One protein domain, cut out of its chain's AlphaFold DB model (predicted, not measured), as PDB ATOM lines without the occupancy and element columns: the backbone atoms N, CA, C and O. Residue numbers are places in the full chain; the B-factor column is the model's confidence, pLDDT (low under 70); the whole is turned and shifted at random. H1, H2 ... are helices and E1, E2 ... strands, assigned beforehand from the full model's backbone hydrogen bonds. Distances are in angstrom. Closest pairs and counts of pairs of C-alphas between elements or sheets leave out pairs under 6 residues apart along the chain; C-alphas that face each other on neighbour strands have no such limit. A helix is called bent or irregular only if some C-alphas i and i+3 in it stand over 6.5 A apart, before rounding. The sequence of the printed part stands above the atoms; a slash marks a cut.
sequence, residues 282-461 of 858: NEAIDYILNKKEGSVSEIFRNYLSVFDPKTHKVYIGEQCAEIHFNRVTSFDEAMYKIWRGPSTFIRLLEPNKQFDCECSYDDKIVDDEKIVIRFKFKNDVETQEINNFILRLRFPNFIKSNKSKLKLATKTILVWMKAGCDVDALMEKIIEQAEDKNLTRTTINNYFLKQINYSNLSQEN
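AT A GLANCE: This is residues 282 to 461 of the 858 residues of an uncharacterized protein of Gammaproteobacteria bacterium RIFCSPHIGHO2_12_FULL_38_14 (UniProt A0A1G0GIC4). A twisted four-stranded antiparallel sheet forms a wall at one end of the domain, with the helices gathered to one side of it. H3 covers part of the sheet, kinked H5 leads away from it past H2 and H4, H1 and H6 meet at the side, and the helical hairpin H7-H8 lies at the far end; the last stretch, residues 449 to 461, returns to edge strand E1. The printed part has 180 residues, with eight named helices and four strands in the order H1 H2 E1 E2 H3 H4 E3 E4 H5 H6 H7 H8; the sheet's order is E1 E2 E4 E3, and the class is mixed, helices and strands. It is compact, with a radius of gyration of the C-alphas of 16.7 A, and spans 53 by 37 by 28 A.

IN THESE COORDINATES: The strands are E1, residues 312 to 317, E2, 320 to 325, E4, 371 to 377 and 19.5 A long, and E3, 355 to 361 and 19.7 A. H5, residues 383 to 402, measures 26.8 A from C-alpha 383 at (42.865, -62.018, 10.002). H3 is residues 331 to 339, H4 342 to 349 and H2 293 to 306, 20.2 A. H1, residues 282 to 289, begins at C-alpha 282 (59.692, -40.096, 18.878). H6 is residues 410 to 418, H7 423 to 432, and H8, 437 to 448, ends at C-alpha 448 (42.718, -60.388, 23.977).

HOW THE PARTS SIT: E1 and E2 form a hairpin, with N 313 and O 324 2.9 A apart. E2 and E4 are antiparallel, with N 323 and O 373 at 2.8 A. E3 and E4 form a hairpin, with N 356 and O 376 at 2.8 A. E2, H3, H4 and E3 make a split strand-helix-strand unit, two strands running the same way with E4 between them; its crossover is right-handed. H3 is on the sheet at a height of 9.5 A, while H2, H4 and H5 only graze it. H2 and H3 touch, about perpendicular at 88 degrees, closest at the C-alphas of Asn 302 and Lys 337, 5.5 A. H5 has a kink of 51 degrees near residue 396; H4 and H5 are irregular, with C-alphas 344 and 347 7.1 A apart and 393 and 396 7.2 A. H5 and H8 touch, closest at the C-alphas of Leu 391 and Phe 448, 6.5 A. H7 and H8 form a helical hairpin at a shallow tilt of 26 degrees, opposite ways. H1 touches H4, the C-alphas of Ala 284 and Thr 344 being 5.2 A apart, and only just touches H6, with 3 pairs of C-alphas within 8 A. Every O i to N i+4 pair is within hydrogen-bond range in H1, H2, H6, H7 and H8; H3 has 4 of 5, H4 2 of 4 and H5 14 of 16.

THE WHOLE: The two C-alphas farthest apart, those of Val 366 and Glu 435, are 53.9 A apart. The printed part has no cut and no long link. Residues 455 to 456 pair in parallel with 315 to 316 of E1. The mean pLDDT of the printed part is 73.2, and 54 residues are under 70, among them 326 to 337, 359 to 371 and 450 to 461.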
ATOM      1  N   ASN A 282      58.937 -41.209  18.302       81.50
ATOM      2  CA  ASN A 282      59.692 -40.096  18.878       81.50
ATOM      3  C   ASN A 282      58.917 -38.776  18.740       81.50
ATOM      4  O   ASN A 282      58.600 -38.160  19.751       81.50
ATOM      5  N   GLU A 283      58.463 -38.416  17.531       83.06
ATOM      6  CA  GLU A 283      57.620 -37.224  17.314       83.06
ATOM      7  C   GLU A 283      56.336 -37.235  18.163       83.06
ATOM      8  O   GLU A 283      55.838 -36.180  18.557       83.06
ATOM      9  N   ALA A 284      55.764 -38.414  18.430       80.69
ATOM     10  CA  ALA A 284      54.615 -38.564  19.314       80.69
ATOM     11  C   ALA A 284      54.973 -38.254  20.774       80.69
ATOM     12  O   ALA A 284      54.253 -37.485  21.414       80.69
ATOM     13  N   ILE A 285      56.081 -38.807  21.279       80.69
ATOM     14  CA  ILE A 285      56.603 -38.543  22.627       80.69
ATOM     15  C   ILE A 285      56.953 -37.056  22.774       80.69
ATOM     16  O   ILE A 285      56.429 -36.402  23.675       80.69
ATOM     17  N   ASP A 286      57.711 -36.477  21.843       78.69
ATOM     18  CA  ASP A 286      58.081 -35.056  21.846       78.69
ATOM     19  C   ASP A 286      56.847 -34.145  21.818       78.69
ATOM     20  O   ASP A 286      56.754 -33.174  22.576       78.69
ATOM     21  N   TYR A 287      55.849 -34.471  20.991       80.38
ATOM     22  CA  TYR A 287      54.586 -33.735  20.924       80.38
ATOM     23  C   TYR A 287      53.735 -33.882  22.197       80.38
ATOM     24  O   TYR A 287      52.935 -32.996  22.497       80.38
ATOM     25  N   ILE A 288      53.887 -34.971  22.956       78.31
ATOM     26  CA  ILE A 288      53.210 -35.196  24.239       78.31
ATOM     27  C   ILE A 288      53.931 -34.465  25.385       78.31
ATOM     28  O   ILE A 288      53.267 -33.849  26.222       78.31
ATOM     29  N   LEU A 289      55.268 -34.498  25.421       78.06
ATOM     30  CA  LEU A 289      56.086 -33.828  26.436       78.06
ATOM     31  C   LEU A 289      55.980 -32.300  26.323       78.06
ATOM     32  O   LEU A 289      55.730 -31.622  27.319       78.06
ATOM     33  N   ASN A 290      56.037 -31.755  25.104       77.12
ATOM     34  CA  ASN A 290      55.954 -30.314  24.829       77.12
ATOM     35  C   ASN A 290      54.514 -29.740  24.868       77.12
ATOM     36  O   ASN A 290      54.200 -28.743  24.201       77.12
ATOM     37  N   LYS A 291      53.591 -30.355  25.626       78.94
ATOM     38  CA  LYS A 291      52.198 -29.893  25.782       78.94
ATOM     39  C   LYS A 291      51.737 -29.863  27.239       78.94
ATOM     40  O   LYS A 291      51.981 -30.771  28.029       78.94
ATOM     41  N   LYS A 292      50.966 -28.818  27.569       76.94
ATOM     42  CA  LYS A 292      50.296 -28.661  28.871       76.94
ATOM     43  C   LYS A 292      49.412 -29.882  29.168       76.94
ATOM     44  O   LYS A 292      48.718 -30.374  28.278       76.94
ATOM     45  N   GLU A 293      49.394 -30.339  30.422       66.25
ATOM     46  CA  GLU A 293      48.755 -31.605  30.836       66.25
ATOM     47  C   GLU A 293      47.272 -31.704  30.432       66.25
ATOM     48  O   GLU A 293      46.825 -32.754  29.967       66.25
ATOM     49  N   GLY A 294      46.522 -30.597  30.508       68.88
ATOM     50  CA  GLY A 294      45.132 -30.537  30.043       68.88
ATOM     51  C   GLY A 294      44.969 -30.768  28.533       68.88
ATOM     52  O   GLY A 294      44.029 -31.439  28.116       68.88
ATOM     53  N   SER A 295      45.911 -30.297  27.709       74.75
ATOM     54  CA  SER A 295      45.905 -30.535  26.258       74.75
ATOM     55  C   SER A 295      46.236 -31.987  25.911       74.75
ATOM     56  O   SER A 295      45.593 -32.557  25.037       74.75
ATOM     57  N   VAL A 296      47.188 -32.616  26.613       74.00
ATOM     58  CA  VAL A 296      47.480 -34.055  26.439       74.00
ATOM     59  C   VAL A 296      46.260 -34.892  26.839       74.00
ATOM     60  O   VAL A 296      45.854 -35.787  26.102       74.00
ATOM     61  N   SER A 297      45.622 -34.538  27.959       76.88
ATOM     62  CA  SER A 297      44.400 -35.187  28.452       76.88
ATOM     63  C   SER A 297      43.241 -35.088  27.452       76.88
ATOM     64  O   SER A 297      42.509 -36.056  27.259       76.88
ATOM     65  N   GLU A 298      43.087 -33.946  26.775       76.69
ATOM     66  CA  GLU A 298      42.107 -33.772  25.700       76.69
ATOM     67  C   GLU A 298      42.418 -34.642  24.473       76.69
ATOM     68  O   GLU A 298      41.522 -35.309  23.958       76.69
ATOM     69  N   ILE A 299      43.669 -34.684  24.014       78.25
ATOM     70  CA  ILE A 299      44.049 -35.456  22.818       78.25
ATOM     71  C   ILE A 299      43.912 -36.965  23.089       78.25
ATOM     72  O   ILE A 299      43.447 -37.707  22.223       78.25
ATOM     73  N   PHE A 300      44.220 -37.412  24.311       81.62
ATOM     74  CA  PHE A 300      43.992 -38.791  24.752       81.62
ATOM     75  C   PHE A 300      42.495 -39.114  24.894       81.62
ATOM     76  O   PHE A 300      42.043 -40.154  24.426       81.62
ATOM     77  N   ARG A 301      41.678 -38.201  25.443       81.06
ATOM     78  CA  ARG A 301      40.207 -38.331  25.445       81.06
ATOM     79  C   ARG A 301      39.649 -38.490  24.027       81.06
ATOM     80  O   ARG A 301      38.773 -39.328  23.820       81.06
ATOM     81  N   ASN A 302      40.170 -37.730  23.066       80.12
ATOM     82  CA  ASN A 302      39.771 -37.817  21.662       80.12
ATOM     83  C   ASN A 302      40.164 -39.183  21.059       80.12
ATOM     84  O   ASN A 302      39.304 -39.850  20.486       80.12
ATOM     85  N   TYR A 303      41.392 -39.673  21.296       85.44
ATOM     86  CA  TYR A 303      41.802 -41.046  20.937       85.44
ATOM     87  C   TYR A 303      40.843 -42.107  21.500       85.44
ATOM     88  O   TYR A 303      40.336 -42.955  20.770       85.44
ATOM     89  N   LEU A 304      40.517 -42.029  22.791       83.31
ATOM     90  CA  LEU A 304      39.611 -42.979  23.439       83.31
ATOM     91  C   LEU A 304      38.187 -42.936  22.852       83.31
ATOM     92  O   LEU A 304      37.511 -43.959  22.844       83.31
ATOM     93  N   SER A 305      37.724 -41.787  22.345       77.88
ATOM     94  CA  SER A 305      36.411 -41.671  21.681       77.88
ATOM     95  C   SER A 305      36.377 -42.262  20.265       77.88
ATOM     96  O   SER A 305      35.323 -42.707  19.808       77.88
ATOM     97  N   VAL A 306      37.534 -42.322  19.598       76.31
ATOM     98  CA  VAL A 306      37.706 -42.975  18.293       76.31
ATOM     99  C   VAL A 306      37.598 -44.492  18.423       76.31
ATOM    100  O   VAL A 306      36.966 -45.126  17.592       76.31
ATOM    101  N   PHE A 307      38.134 -45.067  19.498       77.69
ATOM    102  CA  PHE A 307      38.120 -46.513  19.743       77.69
ATOM    103  C   PHE A 307      36.968 -46.987  20.658       77.69
ATOM    104  O   PHE A 307      37.021 -48.099  21.187       77.69
ATOM    105  N   ASP A 308      35.928 -46.170  20.869       74.62
ATOM    106  CA  ASP A 308      34.693 -46.550  21.581       74.62
ATOM    107  C   ASP A 308      33.691 -47.191  20.595       74.62
ATOM    108  O   ASP A 308      33.233 -46.496  19.689       74.62
ATOM    109  N   PRO A 309      33.325 -48.482  20.723       65.50
ATOM    110  CA  PRO A 309      32.504 -49.190  19.732       65.50
ATOM    111  C   PRO A 309      31.073 -48.643  19.563       65.50
ATOM    112  O   PRO A 309      30.336 -49.135  18.715       65.50
ATOM    113  N   LYS A 310      30.657 -47.627  20.334       67.50
ATOM    114  CA  LYS A 310      29.395 -46.902  20.110       67.50
ATOM    115  C   LYS A 310      29.483 -45.825  19.018       67.50
ATOM    116  O   LYS A 310      28.442 -45.353  18.566       67.50
ATOM    117  N   THR A 311      30.682 -45.390  18.619       64.81
ATOM    118  CA  THR A 311      30.876 -44.230  17.719       64.81
ATOM    119  C   THR A 311      31.113 -44.600  16.254       64.81
ATOM    120  O   THR A 311      30.958 -43.754  15.369       64.81
ATOM    121  N   HIS A 312      31.473 -45.854  15.987       72.62
ATOM    122  CA  HIS A 312      31.972 -46.320  14.697       72.62
ATOM    123  C   HIS A 312      31.642 -47.800  14.472       72.62
ATOM    124  O   HIS A 312      31.443 -48.552  15.425       72.62
ATOM    125  N   LYS A 313      31.664 -48.232  13.211       73.50
ATOM    126  CA  LYS A 313      31.801 -49.647  12.839       73.50
ATOM    127  C   LYS A 313      33.269 -49.948  12.536       73.50
ATOM    128  O   LYS A 313      34.011 -49.050  12.139       73.50
ATOM    129  N   VAL A 314      33.687 -51.198  12.722       73.56
ATOM    130  CA  VAL A 314      34.977 -51.682  12.207       73.56
ATOM    131  C   VAL A 314      34.711 -52.803  11.216       73.56
ATOM    132  O   VAL A 314      33.864 -53.662  11.463       73.56
ATOM    133  N   TYR A 315      35.451 -52.777  10.120       72.44
ATOM    134  CA  TYR A 315      35.471 -53.794   9.081       72.44
ATOM    135  C   TYR A 315      36.891 -54.345   8.978       72.44
ATOM    136  O   TYR A 315      37.856 -53.608   9.203       72.44
ATOM    137  N   ILE A 316      37.018 -55.626   8.643       69.62
ATOM    138  CA  ILE A 316      38.304 -56.266   8.356       69.62
ATOM    139  C   ILE A 316      38.198 -56.965   7.000       69.62
ATOM    140  O   ILE A 316      37.169 -57.556   6.665       69.62
ATOM    141  N   GLY A 317      39.262 -56.824   6.216       64.56
ATOM    142  CA  GLY A 317      39.540 -57.580   5.002       64.56
ATOM    143  C   GLY A 317      40.907 -58.255   5.122       64.56
ATOM    144  O   GLY A 317      41.597 -58.094   6.126       64.56
ATOM    145  N   GLU A 318      41.307 -58.991   4.091       68.69
ATOM    146  CA  GLU A 318      42.441 -59.932   4.131       68.69
ATOM    147  C   GLU A 318      43.766 -59.301   4.592       68.69
ATOM    148  O   GLU A 318      44.499 -59.917   5.354       68.69
ATOM    149  N   GLN A 319      44.050 -58.052   4.197       76.75
ATOM    150  CA  GLN A 319      45.249 -57.305   4.621       76.75
ATOM    151  C   GLN A 319      44.930 -55.879   5.104       76.75
ATOM    152  O   GLN A 319      45.776 -54.975   5.059       76.75
ATOM    153  N   CYS A 320      43.697 -55.635   5.559       77.81
ATOM    154  CA  CYS A 320      43.266 -54.303   5.979       77.81
ATOM    155  C   CYS A 320      42.248 -54.295   7.126       77.81
ATOM    156  O   CYS A 320      41.475 -55.229   7.330       77.81
ATOM    157  N   ALA A 321      42.218 -53.180   7.855       79.56
ATOM    158  CA  ALA A 321      41.155 -52.856   8.801       79.56
ATOM    159  C   ALA A 321      40.648 -51.437   8.553       79.56
ATOM    160  O   ALA A 321      41.435 -50.530   8.282       79.56
ATOM    161  N   GLU A 322      39.344 -51.217   8.687       79.75
ATOM    162  CA  GLU A 322      38.714 -49.921   8.446       79.75
ATOM    163  C   GLU A 322      37.782 -49.525   9.584       79.75
ATOM    164  O   GLU A 322      36.882 -50.274   9.957       79.75
ATOM    165  N   ILE A 323      37.962 -48.315  10.112       78.44
ATOM    166  CA  ILE A 323      37.138 -47.734  11.174       78.44
ATOM    167  C   ILE A 323      36.250 -46.653  10.554       78.44
ATOM    168  O   ILE A 323      36.726 -45.563  10.236       78.44
ATOM    169  N   HIS A 324      34.967 -46.972  10.376       74.56
ATOM    170  CA  HIS A 324      33.954 -46.128   9.734       74.56
ATOM    171  C   HIS A 324      33.153 -45.361  10.787       74.56
ATOM    172  O   HIS A 324      32.454 -45.968  11.602       74.56
ATOM    173  N   PHE A 325      33.213 -44.030  10.771       73.00
ATOM    174  CA  PHE A 325      32.492 -43.192  11.735       73.00
ATOM    175  C   PHE A 325      31.082 -42.874  11.245       73.00
ATOM    176  O   PHE A 325      30.906 -42.337  10.156       73.00
ATOM    177  N   ASN A 326      30.077 -43.158  12.081       57.84
ATOM    178  CA  ASN A 326      28.659 -43.136  11.688       57.84
ATOM    179  C   ASN A 326      28.088 -41.731  11.390       57.84
ATOM    180  O   ASN A 326      26.930 -41.630  10.994       57.84
ATOM    181  N   ARG A 327      28.849 -40.658  11.650       56.34
ATOM    182  CA  ARG A 327      28.618 -39.295  11.140       56.34
ATOM    183  C   ARG A 327      29.755 -38.366  11.545       56.34
ATOM    184  O   ARG A 327      30.182 -38.401  12.702       56.34
ATOM    185  N   VAL A 328      30.140 -37.444  10.669       52.38
ATOM    186  CA  VAL A 328      30.910 -36.243  11.034       52.38
ATOM    187  C   VAL A 328      30.207 -35.010  10.455       52.38
ATOM    188  O   VAL A 328      29.356 -35.146   9.588       52.38
ATOM    189  N   THR A 329      30.453 -33.821  11.018       44.81
ATOM    190  CA  THR A 329      29.729 -32.582  10.655       44.81
ATOM    191  C   THR A 329      30.614 -31.443  10.136       44.81
ATOM    192  O   THR A 329      30.122 -30.329   9.944       44.81
ATOM    193  N   SER A 330      31.919 -31.686   9.957       51.69
ATOM    194  CA  SER A 330      32.862 -30.845   9.195       51.69
ATOM    195  C   SER A 330      34.269 -31.462   9.157       51.69
ATOM    196  O   SER A 330      34.646 -32.219  10.054       51.69
ATOM    197  N   PHE A 331      35.093 -31.049   8.188       52.38
ATOM    198  CA  PHE A 331      36.517 -31.406   8.117       52.38
ATOM    199  C   PHE A 331      37.351 -30.900   9.318       52.38
ATOM    200  O   PHE A 331      38.256 -31.589   9.786       52.38
ATOM    201  N   ASP A 332      37.037 -29.729   9.883       53.72
ATOM    202  CA  ASP A 332      37.732 -29.246  11.088       53.72
ATOM    203  C   ASP A 332      37.411 -30.124  12.310       53.72
ATOM    204  O   ASP A 332      38.281 -30.427  13.129       53.72
ATOM    205  N   GLU A 333      36.166 -30.596  12.413       54.88
ATOM    206  CA  GLU A 333      35.733 -31.528  13.452       54.88
ATOM    207  C   GLU A 333      36.325 -32.932  13.246       54.88
ATOM    208  O   GLU A 333      36.771 -33.548  14.219       54.88
ATOM    209  N   ALA A 334      36.432 -33.385  11.991       60.72
ATOM    210  CA  ALA A 334      37.170 -34.581  11.588       60.72
ATOM    211  C   ALA A 334      38.620 -34.539  12.086       60.72
ATOM    212  O   ALA A 334      39.060 -35.410  12.843       60.72
ATOM    213  N   MET A 335      39.350 -33.481  11.730       63.00
ATOM    214  CA  MET A 335      40.757 -33.329  12.089       63.00
ATOM    215  C   MET A 335      40.956 -33.159  13.600       63.00
ATOM    216  O   MET A 335      41.856 -33.781  14.166       63.00
ATOM    217  N   TYR A 336      40.117 -32.368  14.280       63.06
ATOM    218  CA  TYR A 336      40.280 -32.069  15.708       63.06
ATOM    219  C   TYR A 336      39.854 -33.217  16.635       63.06
ATOM    220  O   TYR A 336      40.557 -33.513  17.609       63.06
ATOM    221  N   LYS A 337      38.700 -33.844  16.372       65.44
ATOM    222  CA  LYS A 337      38.129 -34.884  17.246       65.44
ATOM    223  C   LYS A 337      38.578 -36.285  16.859       65.44
ATOM    224  O   LYS A 337      38.940 -37.047  17.748       65.44
ATOM    225  N   ILE A 338      38.565 -36.610  15.567       72.69
ATOM    226  CA  ILE A 338      38.759 -37.987  15.100       72.69
ATOM    227  C   ILE A 338      40.212 -38.245  14.701       72.69
ATOM    228  O   ILE A 338      40.764 -39.248  15.123       72.69
ATOM    229  N   TRP A 339      40.898 -37.344  13.991       79.56
ATOM    230  CA  TRP A 339      42.274 -37.632  13.554       79.56
ATOM    231  C   TRP A 339      43.375 -37.287  14.578       79.56
ATOM    232  O   TRP A 339      44.390 -37.984  14.687       79.56
ATOM    233  N   ARG A 340      43.206 -36.225  15.378       77.12
ATOM    234  CA  ARG A 340      44.265 -35.694  16.266       77.12
ATOM    235  C   ARG A 340      44.778 -36.676  17.332       77.12
ATOM    236  O   ARG A 340      45.963 -36.643  17.670       77.12
ATOM    237  N   GLY A 341      43.904 -37.532  17.861       81.19
ATOM    238  CA  GLY A 341      44.271 -38.593  18.807       81.19
ATOM    239  C   GLY A 341      45.047 -39.733  18.128       81.19
ATOM    240  O   GLY A 341      46.222 -39.928  18.444       81.19
ATOM    241  N   PRO A 342      44.426 -40.453  17.172       85.00
ATOM    242  CA  PRO A 342      45.048 -41.479  16.327       85.00
ATOM    243  C   PRO A 342      46.430 -41.109  15.777       85.00
ATOM    244  O   PRO A 342      47.394 -41.826  16.037       85.00
ATOM    245  N   SER A 343      46.560 -39.933  15.152       82.94
ATOM    246  CA  SER A 343      47.824 -39.394  14.605       82.94
ATOM    247  C   SER A 343      48.948 -39.146  15.614       82.94
ATOM    248  O   SER A 343      50.026 -38.686  15.230       82.94
ATOM    249  N   THR A 344      48.696 -39.379  16.900       80.56
ATOM    250  CA  THR A 344      49.663 -39.215  17.988       80.56
ATOM    251  C   THR A 344      49.902 -40.539  18.715       80.56
ATOM    252  O   THR A 344      51.049 -40.898  18.928       80.56
ATOM    253  N   PHE A 345      48.857 -41.294  19.068       84.62
ATOM    254  CA  PHE A 345      49.019 -42.474  19.931       84.62
ATOM    255  C   PHE A 345      49.188 -43.815  19.200       84.62
ATOM    256  O   PHE A 345      49.729 -44.737  19.799       84.62
ATOM    257  N   ILE A 346      48.794 -43.956  17.926       87.75
ATOM    258  CA  ILE A 346      48.829 -45.272  17.250       87.75
ATOM    259  C   ILE A 346      50.256 -45.837  17.159       87.75
ATOM    260  O   ILE A 346      50.478 -46.973  17.558       87.75
ATOM    261  N   ARG A 347      51.244 -45.045  16.717       83.62
ATOM    262  CA  ARG A 347      52.665 -45.462  16.646       83.62
ATOM    263  C   ARG A 347      53.377 -45.542  18.000       83.62
ATOM    264  O   ARG A 347      54.496 -46.042  18.063       83.62
ATOM    265  N   LEU A 348      52.750 -45.033  19.058       84.00
ATOM    266  CA  LEU A 348      53.239 -45.151  20.430       84.00
ATOM    267  C   LEU A 348      52.779 -46.478  21.049       84.00
ATOM    268  O   LEU A 348      53.547 -47.105  21.765       84.00
ATOM    269  N   LEU A 349      51.560 -46.921  20.721       85.44
ATOM    270  CA  LEU A 349      50.974 -48.187  21.169       85.44
ATOM    271  C   LEU A 349      51.441 -49.387  20.336       85.44
ATOM    272  O   LEU A 349      51.799 -50.410  20.909       85.44
ATOM    273  N   GLU A 350      51.477 -49.230  19.008       86.31
ATOM    274  CA  GLU A 350      51.894 -50.241  18.028       86.31
ATOM    275  C   GLU A 350      53.144 -49.766  17.259       86.31
ATOM    276  O   GLU A 350      53.062 -49.353  16.093       86.31
ATOM    277  N   PRO A 351      54.323 -49.777  17.913       81.88
ATOM    278  CA  PRO A 351      55.573 -49.291  17.333       81.88
ATOM    279  C   PRO A 351      56.103 -50.215  16.228       81.88
ATOM    280  O   PRO A 351      56.554 -49.736  15.190       81.88
ATOM    281  N   ASN A 352      56.013 -51.531  16.443       81.19
ATOM    282  CA  ASN A 352      56.755 -52.539  15.679       81.19
ATOM    283  C   ASN A 352      55.970 -53.101  14.479       81.19
ATOM    284  O   ASN A 352      56.563 -53.702  13.585       81.19
ATOM    285  N   LYS A 353      54.639 -52.934  14.440       84.44
ATOM    286  CA  LYS A 353      53.800 -53.503  13.374       84.44
ATOM    287  C   LYS A 353      53.929 -52.670  12.091       84.44
ATOM    288  O   LYS A 353      53.777 -51.443  12.107       84.44
ATOM    289  N   GLN A 354      54.194 -53.329  10.963       82.69
ATOM    290  CA  GLN A 354      54.347 -52.663   9.668       82.69
ATOM    291  C   GLN A 354      52.998 -52.516   8.956       82.69
ATOM    292  O   GLN A 354      52.408 -53.479   8.471       82.69
ATOM    293  N   PHE A 355      52.513 -51.279   8.908       84.12
ATOM    294  CA  PHE A 355      51.274 -50.882   8.243       84.12
ATOM    295  C   PHE A 355      51.377 -49.431   7.764       84.12
ATOM    296  O   PHE A 355      52.104 -48.636   8.367       84.12
ATOM    297  N   ASP A 356      50.626 -49.077   6.727       78.12
ATOM    298  CA  ASP A 356      50.265 -47.694   6.414       78.12
ATOM    299  C   ASP A 356      48.898 -47.358   7.019       78.12
ATOM    300  O   ASP A 356      48.043 -48.228   7.204       78.12
ATOM    301  N   CYS A 357      48.695 -46.084   7.352       77.50
ATOM    302  CA  CYS A 357      47.445 -45.585   7.912       77.50
ATOM    303  C   CYS A 357      46.956 -44.386   7.097       77.50
ATOM    304  O   CYS A 357      47.691 -43.423   6.875       77.50
ATOM    305  N   GLU A 358      45.710 -44.463   6.652       72.38
ATOM    306  CA  GLU A 358      45.032 -43.460   5.843       72.38
ATOM    307  C   GLU A 358      43.801 -42.975   6.607       72.38
ATOM    308  O   GLU A 358      43.044 -43.768   7.160       72.38
ATOM    309  N   CYS A 359      43.586 -41.663   6.632       69.81
ATOM    310  CA  CYS A 359      42.353 -41.061   7.124       69.81
ATOM    311  C   CYS A 359      41.684 -40.395   5.927       69.81
ATOM    312  O   CYS A 359      42.188 -39.381   5.433       69.81
ATOM    313  N   SER A 360      40.609 -40.996   5.426       64.31
ATOM    314  CA  SER A 360      39.785 -40.423   4.368       64.31
ATOM    315  C   SER A 360      38.529 -39.793   4.955       64.31
ATOM    316  O   SER A 360      37.931 -40.285   5.911       64.31
ATOM    317  N   TYR A 361      38.141 -38.673   4.361       58.22
ATOM    318  CA  TYR A 361      36.865 -37.999   4.550       58.22
ATOM    319  C   TYR A 361      36.273 -37.887   3.148       58.22
ATOM    320  O   TYR A 361      36.961 -37.379   2.258       58.22
ATOM    321  N   ASP A 362      35.077 -38.431   2.931       49.56
ATOM    322  CA  ASP A 362      34.495 -38.511   1.590       49.56
ATOM    323  C   ASP A 362      33.388 -37.467   1.376       49.56
ATOM    324  O   ASP A 362      32.246 -37.637   1.796       49.56
ATOM    325  N   ASP A 363      33.743 -36.382   0.678       42.25
ATOM    326  CA  ASP A 363      32.829 -35.341   0.191       42.25
ATOM    327  C   ASP A 363      31.754 -35.862  -0.799       42.25
ATOM    328  O   ASP A 363      30.843 -35.101  -1.137       42.25
ATOM    329  N   LYS A 364      31.901 -37.071  -1.374       37.38
ATOM    330  CA  LYS A 364      31.127 -37.524  -2.547       37.38
ATOM    331  C   LYS A 364      29.899 -38.378  -2.234       37.38
ATOM    332  O   LYS A 364      29.009 -38.439  -3.081       37.38
ATOM    333  N   ILE A 365      29.828 -39.042  -1.078       34.50
ATOM    334  CA  ILE A 365      28.662 -39.869  -0.724       34.50
ATOM    335  C   ILE A 365      27.499 -38.933  -0.370       34.50
ATOM    336  O   ILE A 365      27.504 -38.288   0.675       34.50
ATOM    337  N   VAL A 366      26.514 -38.849  -1.269       34.34
ATOM    338  CA  VAL A 366      25.476 -37.796  -1.288       34.34
ATOM    339  C   VAL A 366      24.652 -37.709   0.005       34.34
ATOM    340  O   VAL A 366      24.235 -36.608   0.370       34.34
ATOM    341  N   ASP A 367      24.481 -38.822   0.724       34.38
ATOM    342  CA  ASP A 367      23.655 -38.895   1.936       34.38
ATOM    343  C   ASP A 367      24.430 -39.200   3.241       34.38
ATOM    344  O   ASP A 367      23.806 -39.243   4.301       34.38
ATOM    345  N   ASP A 368      25.768 -39.363   3.238       40.16
ATOM    346  CA  ASP A 368      26.495 -39.733   4.474       40.16
ATOM    347  C   ASP A 368      27.971 -39.258   4.548       40.16
ATOM    348  O   ASP A 368      28.878 -39.881   3.993       40.16
ATOM    349  N   GLU A 369      28.231 -38.176   5.305       46.00
ATOM    350  CA  GLU A 369      29.580 -37.660   5.635       46.00
ATOM    351  C   GLU A 369      30.339 -38.637   6.565       46.00
ATOM    352  O   GLU A 369      30.366 -38.483   7.795       46.00
ATOM    353  N   LYS A 370      30.966 -39.658   5.968       60.03
ATOM    354  CA  LYS A 370      31.772 -40.678   6.657       60.03
ATOM    355  C   LYS A 370      33.261 -40.327   6.649       60.03
ATOM    356  O   LYS A 370      33.841 -39.983   5.619       60.03
ATOM    357  N   ILE A 371      33.898 -40.490   7.812       69.31
ATOM    358  CA  ILE A 371      35.347 -40.718   7.887       69.31
ATOM    359  C   ILE A 371      35.589 -42.219   7.867       69.31
ATOM    360  O   ILE A 371      34.891 -42.958   8.568       69.31
ATOM    361  N   VAL A 372      36.641 -42.632   7.167       72.44
ATOM    362  CA  VAL A 372      37.260 -43.944   7.342       72.44
ATOM    363  C   VAL A 372      38.709 -43.756   7.787       72.44
ATOM    364  O   VAL A 372      39.490 -43.075   7.123       72.44
ATOM    365  N   ILE A 373      39.089 -44.364   8.915       79.44
ATOM    366  CA  ILE A 373      40.505 -44.610   9.226       79.44
ATOM    367  C   ILE A 373      40.824 -46.025   8.747       79.44
ATOM    368  O   ILE A 373      40.355 -46.998   9.337       79.44
ATOM    369  N   ARG A 374      41.597 -46.124   7.666       78.25
ATOM    370  CA  ARG A 374      42.025 -47.371   7.030       78.25
ATOM    371  C   ARG A 374      43.456 -47.702   7.452       78.25
ATOM    372  O   ARG A 374      44.338 -46.846   7.433       78.25
ATOM    373  N   PHE A 375      43.684 -48.963   7.785       83.62
ATOM    374  CA  PHE A 375      44.986 -49.571   8.024       83.62
ATOM    375  C   PHE A 375      45.243 -50.583   6.909       83.62
ATOM    376  O   PHE A 375      44.369 -51.405   6.633       83.62
ATOM    377  N   LYS A 376      46.417 -50.526   6.280       81.31
ATOM    378  CA  LYS A 376      46.891 -51.508   5.291       81.31
ATOM    379  C   LYS A 376      48.175 -52.117   5.830       81.31
ATOM    380  O   LYS A 376      49.105 -51.361   6.111       81.31
ATOM    381  N   PHE A 377      48.239 -53.427   6.016       81.62
ATOM    382  CA  PHE A 377      49.462 -54.077   6.495       81.62
ATOM    383  C   PHE A 377      50.452 -54.251   5.332       81.62
ATOM    384  O   PHE A 377      50.038 -54.286   4.178       81.62
ATOM    385  N   LYS A 378      51.761 -54.248   5.619       76.12
ATOM    386  CA  LYS A 378      52.815 -54.319   4.576       76.12
ATOM    387  C   LYS A 378      53.366 -55.725   4.336       76.12
ATOM    388  O   LYS A 378      54.138 -55.924   3.405       76.12
ATOM    389  N   ASN A 379      52.977 -56.661   5.190       77.19
ATOM    390  CA  ASN A 379      53.319 -58.071   5.116       77.19
ATOM    391  C   ASN A 379      52.003 -58.847   5.041       77.19
ATOM    392  O   ASN A 379      50.982 -58.354   5.536       77.19
ATOM    393  N   ASP A 380      52.056 -60.078   4.543       73.56
ATOM    394  CA  ASP A 380      50.972 -61.032   4.744       73.56
ATOM    395  C   ASP A 380      50.764 -61.228   6.253       73.56
ATOM    396  O   ASP A 380      51.702 -61.522   6.999       73.56
ATOM    397  N   VAL A 381      49.537 -60.990   6.712       78.19
ATOM    398  CA  VAL A 381      49.129 -61.094   8.115       78.19
ATOM    399  C   VAL A 381      47.801 -61.832   8.170       78.19
ATOM    400  O   VAL A 381      46.905 -61.567   7.373       78.19
ATOM    401  N   GLU A 382      47.648 -62.757   9.110       80.44
ATOM    402  CA  GLU A 382      46.370 -63.445   9.284       80.44
ATOM    403  C   GLU A 382      45.290 -62.474   9.780       80.44
ATOM    404  O   GLU A 382      45.563 -61.555  10.558       80.44
ATOM    405  N   THR A 383      44.024 -62.744   9.453       75.44
ATOM    406  CA  THR A 383      42.865 -62.018  10.002       75.44
ATOM    407  C   THR A 383      42.917 -61.925  11.533       75.44
ATOM    408  O   THR A 383      42.530 -60.908  12.110       75.44
ATOM    409  N   GLN A 384      43.457 -62.945  12.215       78.12
ATOM    410  CA  GLN A 384      43.625 -62.925  13.668       78.12
ATOM    411  C   GLN A 384      44.734 -61.972  14.147       78.12
ATOM    412  O   GLN A 384      44.596 -61.379  15.218       78.12
ATOM    413  N   GLU A 385      45.787 -61.727  13.366       82.38
ATOM    414  CA  GLU A 385      46.742 -60.657  13.673       82.38
ATOM    415  C   GLU A 385      46.108 -59.269  13.527       82.38
ATOM    416  O   GLU A 385      46.364 -58.387  14.350       82.38
ATOM    417  N   ILE A 386      45.242 -59.077  12.526       80.62
ATOM    418  CA  ILE A 386      44.487 -57.828  12.348       80.62
ATOM    419  C   ILE A 386      43.505 -57.630  13.518       80.62
ATOM    420  O   ILE A 386      43.431 -56.535  14.088       80.62
ATOM    421  N   ASN A 387      42.823 -58.697  13.955       79.81
ATOM    422  CA  ASN A 387      41.997 -58.699  15.168       79.81
ATOM    423  C   ASN A 387      42.815 -58.270  16.396       79.81
ATOM    424  O   ASN A 387      42.402 -57.369  17.133       79.81
ATOM    425  N   ASN A 388      43.991 -58.878  16.589       84.31
ATOM    426  CA  ASN A 388      44.901 -58.585  17.696       84.31
ATOM    427  C   ASN A 388      45.392 -57.127  17.654       84.31
ATOM    428  O   ASN A 388      45.395 -56.460  18.687       84.31
ATOM    429  N   PHE A 389      45.731 -56.585  16.482       87.38
ATOM    430  CA  PHE A 389      46.110 -55.177  16.311       87.38
ATOM    431  C   PHE A 389      44.979 -54.216  16.723       87.38
ATOM    432  O   PHE A 389      45.201 -53.286  17.502       87.38
ATOM    433  N   ILE A 390      43.741 -54.466  16.282       85.25
ATOM    434  CA  ILE A 390      42.581 -53.639  16.661       85.25
ATOM    435  C   ILE A 390      42.246 -53.772  18.159       85.25
ATOM    436  O   ILE A 390      41.875 -52.776  18.789       85.25
ATOM    437  N   LEU A 391      42.429 -54.952  18.765       85.56
ATOM    438  CA  LEU A 391      42.354 -55.142  20.222       85.56
ATOM    439  C   LEU A 391      43.430 -54.330  20.956       85.56
ATOM    440  O   LEU A 391      43.121 -53.629  21.916       85.56
ATOM    441  N   ARG A 392      44.682 -54.360  20.487       89.50
ATOM    442  CA  ARG A 392      45.809 -53.633  21.094       89.50
ATOM    443  C   ARG A 392      45.609 -52.113  21.020       89.50
ATOM    444  O   ARG A 392      45.724 -51.439  22.044       89.50
ATOM    445  N   LEU A 393      45.127 -51.574  19.895       88.44
ATOM    446  CA  LEU A 393      44.712 -50.163  19.803       88.44
ATOM    447  C   LEU A 393      43.514 -49.811  20.710       88.44
ATOM    448  O   LEU A 393      43.433 -48.688  21.220       88.44
ATOM    449  N   ARG A 394      42.597 -50.757  20.955       86.25
ATOM    450  CA  ARG A 394      41.458 -50.601  21.880       86.25
ATOM    451  C   ARG A 394      41.821 -50.827  23.359       86.25
ATOM    452  O   ARG A 394      41.029 -50.434  24.223       86.25
ATOM    453  N   PHE A 395      43.002 -51.358  23.685       87.44
ATOM    454  CA  PHE A 395      43.416 -51.678  25.059       87.44
ATOM    455  C   PHE A 395      43.320 -50.484  26.040       87.44
ATOM    456  O   PHE A 395      42.769 -50.663  27.130       87.44
ATOM    457  N   PRO A 396      43.676 -49.230  25.678       85.88
ATOM    458  CA  PRO A 396      43.448 -48.065  26.543       85.88
ATOM    459  C   PRO A 396      41.981 -47.845  26.970       85.88
ATOM    460  O   PRO A 396      41.724 -47.375  28.082       85.88
ATOM    461  N   ASN A 397      41.000 -48.233  26.142       83.12
ATOM    462  CA  ASN A 397      39.580 -48.204  26.513       83.12
ATOM    463  C   ASN A 397      39.194 -49.358  27.452       83.12
ATOM    464  O   ASN A 397      38.350 -49.155  28.331       83.12
ATOM    465  N   PHE A 398      39.829 -50.529  27.340       85.94
ATOM    466  CA  PHE A 398      39.688 -51.604  28.326       85.94
ATOM    467  C   PHE A 398      40.210 -51.170  29.705       85.94
ATOM    468  O   PHE A 398      39.479 -51.321  30.688       85.94
ATOM    469  N   ILE A 399      41.399 -50.550  29.780       82.31
ATOM    470  CA  ILE A 399      41.976 -50.058  31.049       82.31
ATOM    471  C   ILE A 399      41.038 -49.021  31.683       82.31
ATOM    472  O   ILE A 399      40.634 -49.157  32.837       82.31
ATOM    473  N   LYS A 400      40.607 -48.013  30.907       80.88
ATOM    474  CA  LYS A 400      39.647 -46.982  31.346       80.88
ATOM    475  C   LYS A 400      38.333 -47.574  31.869       80.88
ATOM    476  O   LYS A 400      37.786 -47.048  32.839       80.88
ATOM    477  N   SER A 401      37.825 -48.633  31.238       77.88
ATOM    478  CA  SER A 401      36.555 -49.272  31.618       77.88
ATOM    479  C   SER A 401      36.682 -50.147  32.867       77.88
ATOM    480  O   SER A 401      35.746 -50.217  33.655       77.88
ATOM    481  N   ASN A 402      37.848 -50.761  33.088       75.31
ATOM    482  CA  ASN A 402      38.112 -51.624  34.244       75.31
ATOM    483  C   ASN A 402      38.873 -50.918  35.377       75.31
ATOM    484  O   ASN A 402      39.247 -51.569  36.346       75.31
ATOM    485  N   LYS A 403      39.062 -49.593  35.303       74.06
ATOM    486  CA  LYS A 403      39.847 -48.780  36.252       74.06
ATOM    487  C   LYS A 403      39.557 -49.035  37.740       74.06
ATOM    488  O   LYS A 403      40.453 -48.892  38.558       74.06
ATOM    489  N   SER A 404      38.325 -49.404  38.101       69.19
ATOM    490  CA  SER A 404      37.934 -49.740  39.477       69.19
ATOM    491  C   SER A 404      38.404 -51.136  39.894       69.19
ATOM    492  O   SER A 404      38.925 -51.289  40.992       69.19
ATOM    493  N   LYS A 405      38.284 -52.130  39.005       68.88
ATOM    494  CA  LYS A 405      38.795 -53.497  39.209       68.88
ATOM    495  C   LYS A 405      40.326 -53.538  39.212       68.88
ATOM    496  O   LYS A 405      40.917 -54.245  40.010       68.88
ATOM    497  N   LEU A 406      40.949 -52.727  38.354       65.50
ATOM    498  CA  LEU A 406      42.401 -52.559  38.232       65.50
ATOM    499  C   LEU A 406      42.983 -51.523  39.220       65.50
ATOM    500  O   LEU A 406      44.158 -51.190  39.113       65.50
ATOM    501  N   LYS A 407      42.158 -50.951  40.118       64.88
ATOM    502  CA  LYS A 407      42.513 -49.905  41.107       64.88
ATOM    503  C   LYS A 407      43.351 -48.729  40.552       64.88
ATOM    504  O   LYS A 407      44.114 -48.088  41.269       64.88
ATOM    505  N   LEU A 408      43.174 -48.401  39.270       69.00
ATOM    506  CA  LEU A 408      44.102 -47.589  38.480       69.00
ATOM    507  C   LEU A 408      43.575 -46.176  38.198       69.00
ATOM    508  O   LEU A 408      42.495 -45.981  37.633       69.00
ATOM    509  N   ALA A 409      44.363 -45.161  38.553       65.06
ATOM    510  CA  ALA A 409      44.018 -43.763  38.318       65.06
ATOM    511  C   ALA A 409      44.292 -43.333  36.865       65.06
ATOM    512  O   ALA A 409      45.352 -43.605  36.303       65.06
ATOM    513  N   THR A 410      43.383 -42.549  36.272       62.38
ATOM    514  CA  THR A 410      43.526 -42.027  34.895       62.38
ATOM    515  C   THR A 410      44.823 -41.233  34.682       62.38
ATOM    516  O   THR A 410      45.378 -41.237  33.584       62.38
ATOM    517  N   LYS A 411      45.331 -40.565  35.731       68.00
ATOM    518  CA  LYS A 411      46.598 -39.819  35.680       68.00
ATOM    519  C   LYS A 411      47.810 -40.744  35.513       68.00
ATOM    520  O   LYS A 411      48.724 -40.382  34.782       68.00
ATOM    521  N   THR A 412      47.793 -41.945  36.094       74.12
ATOM    522  CA  THR A 412      48.863 -42.947  35.944       74.12
ATOM    523  C   THR A 412      48.996 -43.400  34.488       74.12
ATOM    524  O   THR A 412      50.095 -43.399  33.943       74.12
ATOM    525  N   ILE A 413      47.868 -43.655  33.814       70.00
ATOM    526  CA  ILE A 413      47.841 -44.003  32.383       70.00
ATOM    527  C   ILE A 413      48.481 -42.880  31.548       70.00
ATOM    528  O   ILE A 413      49.325 -43.142  30.698       70.00
ATOM    529  N   LEU A 414      48.139 -41.615  31.820       69.69
ATOM    530  CA  LEU A 414      48.731 -40.463  31.128       69.69
ATOM    531  C   LEU A 414      50.238 -40.293  31.402       69.69
ATOM    532  O   LEU A 414      50.947 -39.786  30.536       69.69
ATOM    533  N   VAL A 415      50.741 -40.720  32.567       76.50
ATOM    534  CA  VAL A 415      52.185 -40.749  32.867       76.50
ATOM    535  C   VAL A 415      52.894 -41.833  32.053       76.50
ATOM    536  O   VAL A 415      53.936 -41.554  31.468       76.50
ATOM    537  N   TRP A 416      52.319 -43.030  31.923       80.81
ATOM    538  CA  TRP A 416      52.892 -44.094  31.086       80.81
ATOM    539  C   TRP A 416      52.881 -43.744  29.591       80.81
ATOM    540  O   TRP A 416      53.873 -43.959  28.902       80.81
ATOM    541  N   MET A 417      51.815 -43.101  29.104       73.88
ATOM    542  CA  MET A 417      51.759 -42.578  27.731       73.88
ATOM    543  C   MET A 417      52.797 -41.461  27.497       73.88
ATOM    544  O   MET A 417      53.380 -41.386  26.420       73.88
ATOM    545  N   LYS A 418      53.077 -40.611  28.501       71.81
ATOM    546  CA  LYS A 418      54.179 -39.625  28.461       71.81
ATOM    547  C   LYS A 418      55.561 -40.278  28.440       71.81
ATOM    548  O   LYS A 418      56.444 -39.777  27.757       71.81
ATOM    549  N   ALA A 419      55.729 -41.392  29.149       74.94
ATOM    550  CA  ALA A 419      56.932 -42.223  29.115       74.94
ATOM    551  C   ALA A 419      57.023 -43.109  27.854       74.94
ATOM    552  O   ALA A 419      57.887 -43.978  27.780       74.94
ATOM    553  N   GLY A 420      56.125 -42.931  26.877       73.44
ATOM    554  CA  GLY A 420      56.156 -43.663  25.616       73.44
ATOM    555  C   GLY A 420      55.876 -45.161  25.739       73.44
ATOM    556  O   GLY A 420      56.349 -45.901  24.883       73.44
ATOM    557  N   CYS A 421      55.163 -45.623  26.773       82.75
ATOM    558  CA  CYS A 421      54.842 -47.044  26.951       82.75
ATOM    559  C   CYS A 421      53.896 -47.549  25.848       82.75
ATOM    560  O   CYS A 421      52.793 -47.023  25.684       82.75
ATOM    561  N   ASP A 422      54.328 -48.590  25.137       85.75
ATOM    562  CA  ASP A 422      53.520 -49.371  24.194       85.75
ATOM    563  C   ASP A 422      52.591 -50.354  24.931       85.75
ATOM    564  O   ASP A 422      52.552 -50.394  26.163       85.75
ATOM    565  N   VAL A 423      51.776 -51.115  24.192       86.06
ATOM    566  CA  VAL A 423      50.746 -51.986  24.792       86.06
ATOM    567  C   VAL A 423      51.341 -53.053  25.715       86.06
ATOM    568  O   VAL A 423      50.757 -53.323  26.763       86.06
ATOM    569  N   ASP A 424      52.512 -53.599  25.395       88.44
ATOM    570  CA  ASP A 424      53.169 -54.627  26.211       88.44
ATOM    571  C   ASP A 424      53.765 -54.028  27.493       88.44
ATOM    572  O   ASP A 424      53.493 -54.519  28.592       88.44
ATOM    573  N   ALA A 425      54.454 -52.884  27.391       87.25
ATOM    574  CA  ALA A 425      54.911 -52.131  28.561       87.25
ATOM    575  C   ALA A 425      53.750 -51.654  29.459       87.25
ATOM    576  O   ALA A 425      53.913 -51.535  30.677       87.25
ATOM    577  N   LEU A 426      52.570 -51.385  28.885       87.38
ATOM    578  CA  LEU A 426      51.353 -51.075  29.636       87.38
ATOM    579  C   LEU A 426      50.772 -52.313  30.333       87.38
ATOM    580  O   LEU A 426      50.363 -52.194  31.485       87.38
ATOM    581  N   MET A 427      50.738 -53.484  29.683       88.75
ATOM    582  CA  MET A 427      50.269 -54.730  30.306       88.75
ATOM    583  C   MET A 427      51.096 -55.079  31.543       88.75
ATOM    584  O   MET A 427      50.523 -55.237  32.623       88.75
ATOM    585  N   GLU A 428      52.425 -55.113  31.417       88.81
ATOM    586  CA  GLU A 428      53.291 -55.435  32.553       88.81
ATOM    587  C   GLU A 428      53.153 -54.402  33.673       88.81
ATOM    588  O   GLU A 428      52.958 -54.791  34.817       88.81
ATOM    589  N   LYS A 429      53.085 -53.094  33.385       87.25
ATOM    590  CA  LYS A 429      52.893 -52.075  34.440       87.25
ATOM    591  C   LYS A 429      51.558 -52.162  35.176       87.25
ATOM    592  O   LYS A 429      51.478 -51.779  36.345       87.25
ATOM    593  N   ILE A 430      50.518 -52.683  34.529       86.38
ATOM    594  CA  ILE A 430      49.230 -52.966  35.175       86.38
ATOM    595  C   ILE A 430      49.340 -54.209  36.070       86.38
ATOM    596  O   ILE A 430      48.812 -54.202  37.178       86.38
ATOM    597  N   ILE A 431      50.048 -55.253  35.628       87.44
ATOM    598  CA  ILE A 431      50.272 -56.486  36.403       87.44
ATOM    599  C   ILE A 431      51.248 -56.241  37.570       87.44
ATOM    600  O   ILE A 431      51.046 -56.766  38.662       87.44
ATOM    601  N   GLU A 432      52.274 -55.404  37.392       86.38
ATOM    602  CA  GLU A 432      53.224 -54.986  38.430       86.38
ATOM    603  C   GLU A 432      52.523 -54.297  39.606       86.38
ATOM    604  O   GLU A 432      52.839 -54.609  40.757       86.38
ATOM    605  N   GLN A 433      51.583 -53.389  39.307       80.62
ATOM    606  CA  GLN A 433      50.843 -52.577  40.283       80.62
ATOM    607  C   GLN A 433      49.556 -53.233  40.809       80.62
ATOM    608  O   GLN A 433      48.904 -52.670  41.688       80.62
ATOM    609  N   ALA A 434      49.178 -54.405  40.298       81.44
ATOM    610  CA  ALA A 434      48.022 -55.138  40.792       81.44
ATOM    611  C   ALA A 434      48.311 -55.840  42.127       81.44
ATOM    612  O   ALA A 434      49.331 -56.510  42.284       81.44
ATOM    613  N   GLU A 435      47.357 -55.746  43.058       78.81
ATOM    614  CA  GLU A 435      47.348 -56.530  44.302       78.81
ATOM    615  C   GLU A 435      47.254 -58.036  44.004       78.81
ATOM    616  O   GLU A 435      48.028 -58.821  44.543       78.81
ATOM    617  N   ASP A 436      46.363 -58.428  43.083       81.81
ATOM    618  CA  ASP A 436      46.322 -59.775  42.511       81.81
ATOM    619  C   ASP A 436      46.818 -59.751  41.060       81.81
ATOM    620  O   ASP A 436      46.107 -59.375  40.116       81.81
ATOM    621  N   LYS A 437      48.067 -60.184  40.892       86.19
ATOM    622  CA  LYS A 437      48.756 -60.264  39.599       86.19
ATOM    623  C   LYS A 437      48.196 -61.369  38.701       86.19
ATOM    624  O   LYS A 437      48.214 -61.217  37.480       86.19
ATOM    625  N   ASN A 438      47.664 -62.450  39.270       85.00
ATOM    626  CA  ASN A 438      47.166 -63.605  38.521       85.00
ATOM    627  C   ASN A 438      45.741 -63.374  38.007       85.00
ATOM    628  O   ASN A 438      45.478 -63.613  36.824       85.00
ATOM    629  N   LEU A 439      44.851 -62.812  38.832       83.25
ATOM    630  CA  LEU A 439      43.534 -62.346  38.393       83.25
ATOM    631  C   LEU A 439      43.665 -61.226  37.358       83.25
ATOM    632  O   LEU A 439      42.943 -61.225  36.359       83.25
ATOM    633  N   THR A 440      44.613 -60.302  37.539       81.62
ATOM    634  CA  THR A 440      44.853 -59.215  36.577       81.62
ATOM    635  C   THR A 440      45.377 -59.741  35.243       81.62
ATOM    636  O   THR A 440      44.798 -59.416  34.206       81.62
ATOM    637  N   ARG A 441      46.390 -60.621  35.251       85.25
ATOM    638  CA  ARG A 441      46.899 -61.294  34.042       85.25
ATOM    639  C   ARG A 441      45.793 -62.075  33.328       85.25
ATOM    640  O   ARG A 441      45.590 -61.885  32.135       85.25
ATOM    641  N   THR A 442      45.002 -62.859  34.060       84.56
ATOM    642  CA  THR A 442      43.831 -63.571  33.514       84.56
ATOM    643  C   THR A 442      42.804 -62.608  32.909       84.56
ATOM    644  O   THR A 442      42.287 -62.855  31.826       84.56
ATOM    645  N   THR A 443      42.535 -61.469  33.555       83.62
ATOM    646  CA  THR A 443      41.575 -60.466  33.059       83.62
ATOM    647  C   THR A 443      42.069 -59.750  31.794       83.62
ATOM    648  O   THR A 443      41.256 -59.413  30.933       83.62
ATOM    649  N   ILE A 444      43.383 -59.540  31.656       85.44
ATOM    650  CA  ILE A 444      44.023 -58.994  30.447       85.44
ATOM    651  C   ILE A 444      44.020 -60.039  29.319       85.44
ATOM    652  O   ILE A 444      43.593 -59.732  28.207       85.44
ATOM    653  N   ASN A 445      44.381 -61.291  29.599       85.75
ATOM    654  CA  ASN A 445      44.342 -62.370  28.606       85.75
ATOM    655  C   ASN A 445      42.909 -62.587  28.084       85.75
ATOM    656  O   ASN A 445      42.679 -62.601  26.876       85.75
ATOM    657  N   ASN A 446      41.914 -62.603  28.977       83.94
ATOM    658  CA  ASN A 446      40.485 -62.674  28.637       83.94
ATOM    659  C   ASN A 446      39.947 -61.431  27.896       83.94
ATOM    660  O   ASN A 446      38.797 -61.432  27.450       83.94
ATOM    661  N   TYR A 447      40.729 -60.353  27.771       84.94
ATOM    662  CA  TYR A 447      40.424 -59.251  26.860       84.94
ATOM    663  C   TYR A 447      40.929 -59.532  25.440       84.94
ATOM    664  O   TYR A 447      40.176 -59.314  24.493       84.94
ATOM    665  N   PHE A 448      42.148 -60.056  25.289       81.88
ATOM    666  CA  PHE A 448      42.718 -60.388  23.977       81.88
ATOM    667  C   PHE A 448      42.131 -61.662  23.351       81.88
ATOM    668  O   PHE A 448      42.085 -61.770  22.133       81.88
ATOM    669  N   LEU A 449      41.565 -62.568  24.155       77.75
ATOM    670  CA  LEU A 449      40.779 -63.719  23.678       77.75
ATOM    671  C   LEU A 449      39.391 -63.348  23.109       77.75
ATOM    672  O   LEU A 449      38.623 -64.231  22.727       77.75
ATOM    673  N   LYS A 450      39.014 -62.062  23.065       68.69
ATOM    674  CA  LYS A 450      37.692 -61.648  22.576       68.69
ATOM    675  C   LYS A 450      37.643 -61.579  21.058       68.69
ATOM    676  O   LYS A 450      38.223 -60.679  20.454       68.69
ATOM    677  N   GLN A 451      36.803 -62.425  20.467       57.34
ATOM    678  CA  GLN A 451      36.232 -62.130  19.157       57.34
ATOM    679  C   GLN A 451      35.518 -60.770  19.206       57.34
ATOM    680  O   GLN A 451      34.774 -60.462  20.142       57.34
ATOM    681  N   ILE A 452      35.770 -59.941  18.198       56.19
ATOM    682  CA  ILE A 452      35.048 -58.692  17.960       56.19
ATOM    683  C   ILE A 452      34.122 -58.945  16.773       56.19
ATOM    684  O   ILE A 452      34.559 -59.474  15.755       56.19
ATOM    685  N   ASN A 453      32.858 -58.534  16.884       48.28
ATOM    686  CA  ASN A 453      31.942 -58.558  15.747       48.28
ATOM    687  C   ASN A 453      32.398 -57.528  14.706       48.28
ATOM    688  O   ASN A 453      32.237 -56.321  14.908       48.28
ATOM    689  N   TYR A 454      32.943 -58.022  13.600       54.50
ATOM    690  CA  TYR A 454      33.212 -57.264  12.384       54.50
ATOM    691  C   TYR A 454      32.201 -57.660  11.307       54.50
ATOM    692  O   TYR A 454      31.679 -58.774  11.309       54.50
ATOM    693  N   SER A 455      31.951 -56.759  10.363       45.22
ATOM    694  CA  SER A 455      31.402 -57.146   9.064       45.22
ATOM    695  C   SER A 455      32.572 -57.380   8.113       45.22
ATOM    696  O   SER A 455      33.469 -56.537   8.040       45.22
ATOM    697  N   ASN A 456      32.566 -58.501   7.389       41.56
ATOM    698  CA  ASN A 456      33.541 -58.741   6.325       41.56
ATOM    699  C   ASN A 456      33.421 -57.627   5.275       41.56
ATOM    700  O   ASN A 456      32.311 -57.267   4.874       41.56
ATOM    701  N   LEU A 457      34.553 -57.102   4.806       42.66
ATOM    702  CA  LEU A 457      34.580 -56.308   3.579       42.66
ATOM    703  C   LEU A 457      34.272 -57.232   2.391       42.66
ATOM    704  O   LEU A 457      35.109 -58.050   2.018       42.66
ATOM    705  N   SER A 458      33.086 -57.103   1.781       34.72
ATOM    706  CA  SER A 458      32.890 -57.637   0.428       34.72
ATOM    707  C   SER A 458      33.761 -56.839  -0.545       34.72
ATOM    708  O   SER A 458      33.948 -55.631  -0.369       34.72
ATOM    709  N   GLN A 459      34.296 -57.500  -1.575       36.53
ATOM    710  CA  GLN A 459      35.229 -56.871  -2.520       36.53
ATOM    711  C   GLN A 459      34.620 -55.635  -3.218       36.53
ATOM    712  O   GLN A 459      35.330 -54.671  -3.488       36.53
ATOM    713  N   GLU A 460      33.296 -55.609  -3.396       28.91
ATOM    714  CA  GLU A 460      32.525 -54.487  -3.957       28.91
ATOM    715  C   GLU A 460      32.543 -53.208  -3.096       28.91
ATOM    716  O   GLU A 460      32.396 -52.111  -3.626       28.91
ATOM    717  N   ASN A 461      32.752 -53.319  -1.777       33.06
ATOM    718  CA  ASN A 461      32.838 -52.165  -0.870       33.06
ATOM    719  C   ASN A 461      34.274 -51.626  -0.710       33.06
ATOM    720  O   ASN A 461      34.512 -50.680   0.045       33.06
TER     721      ASN A 461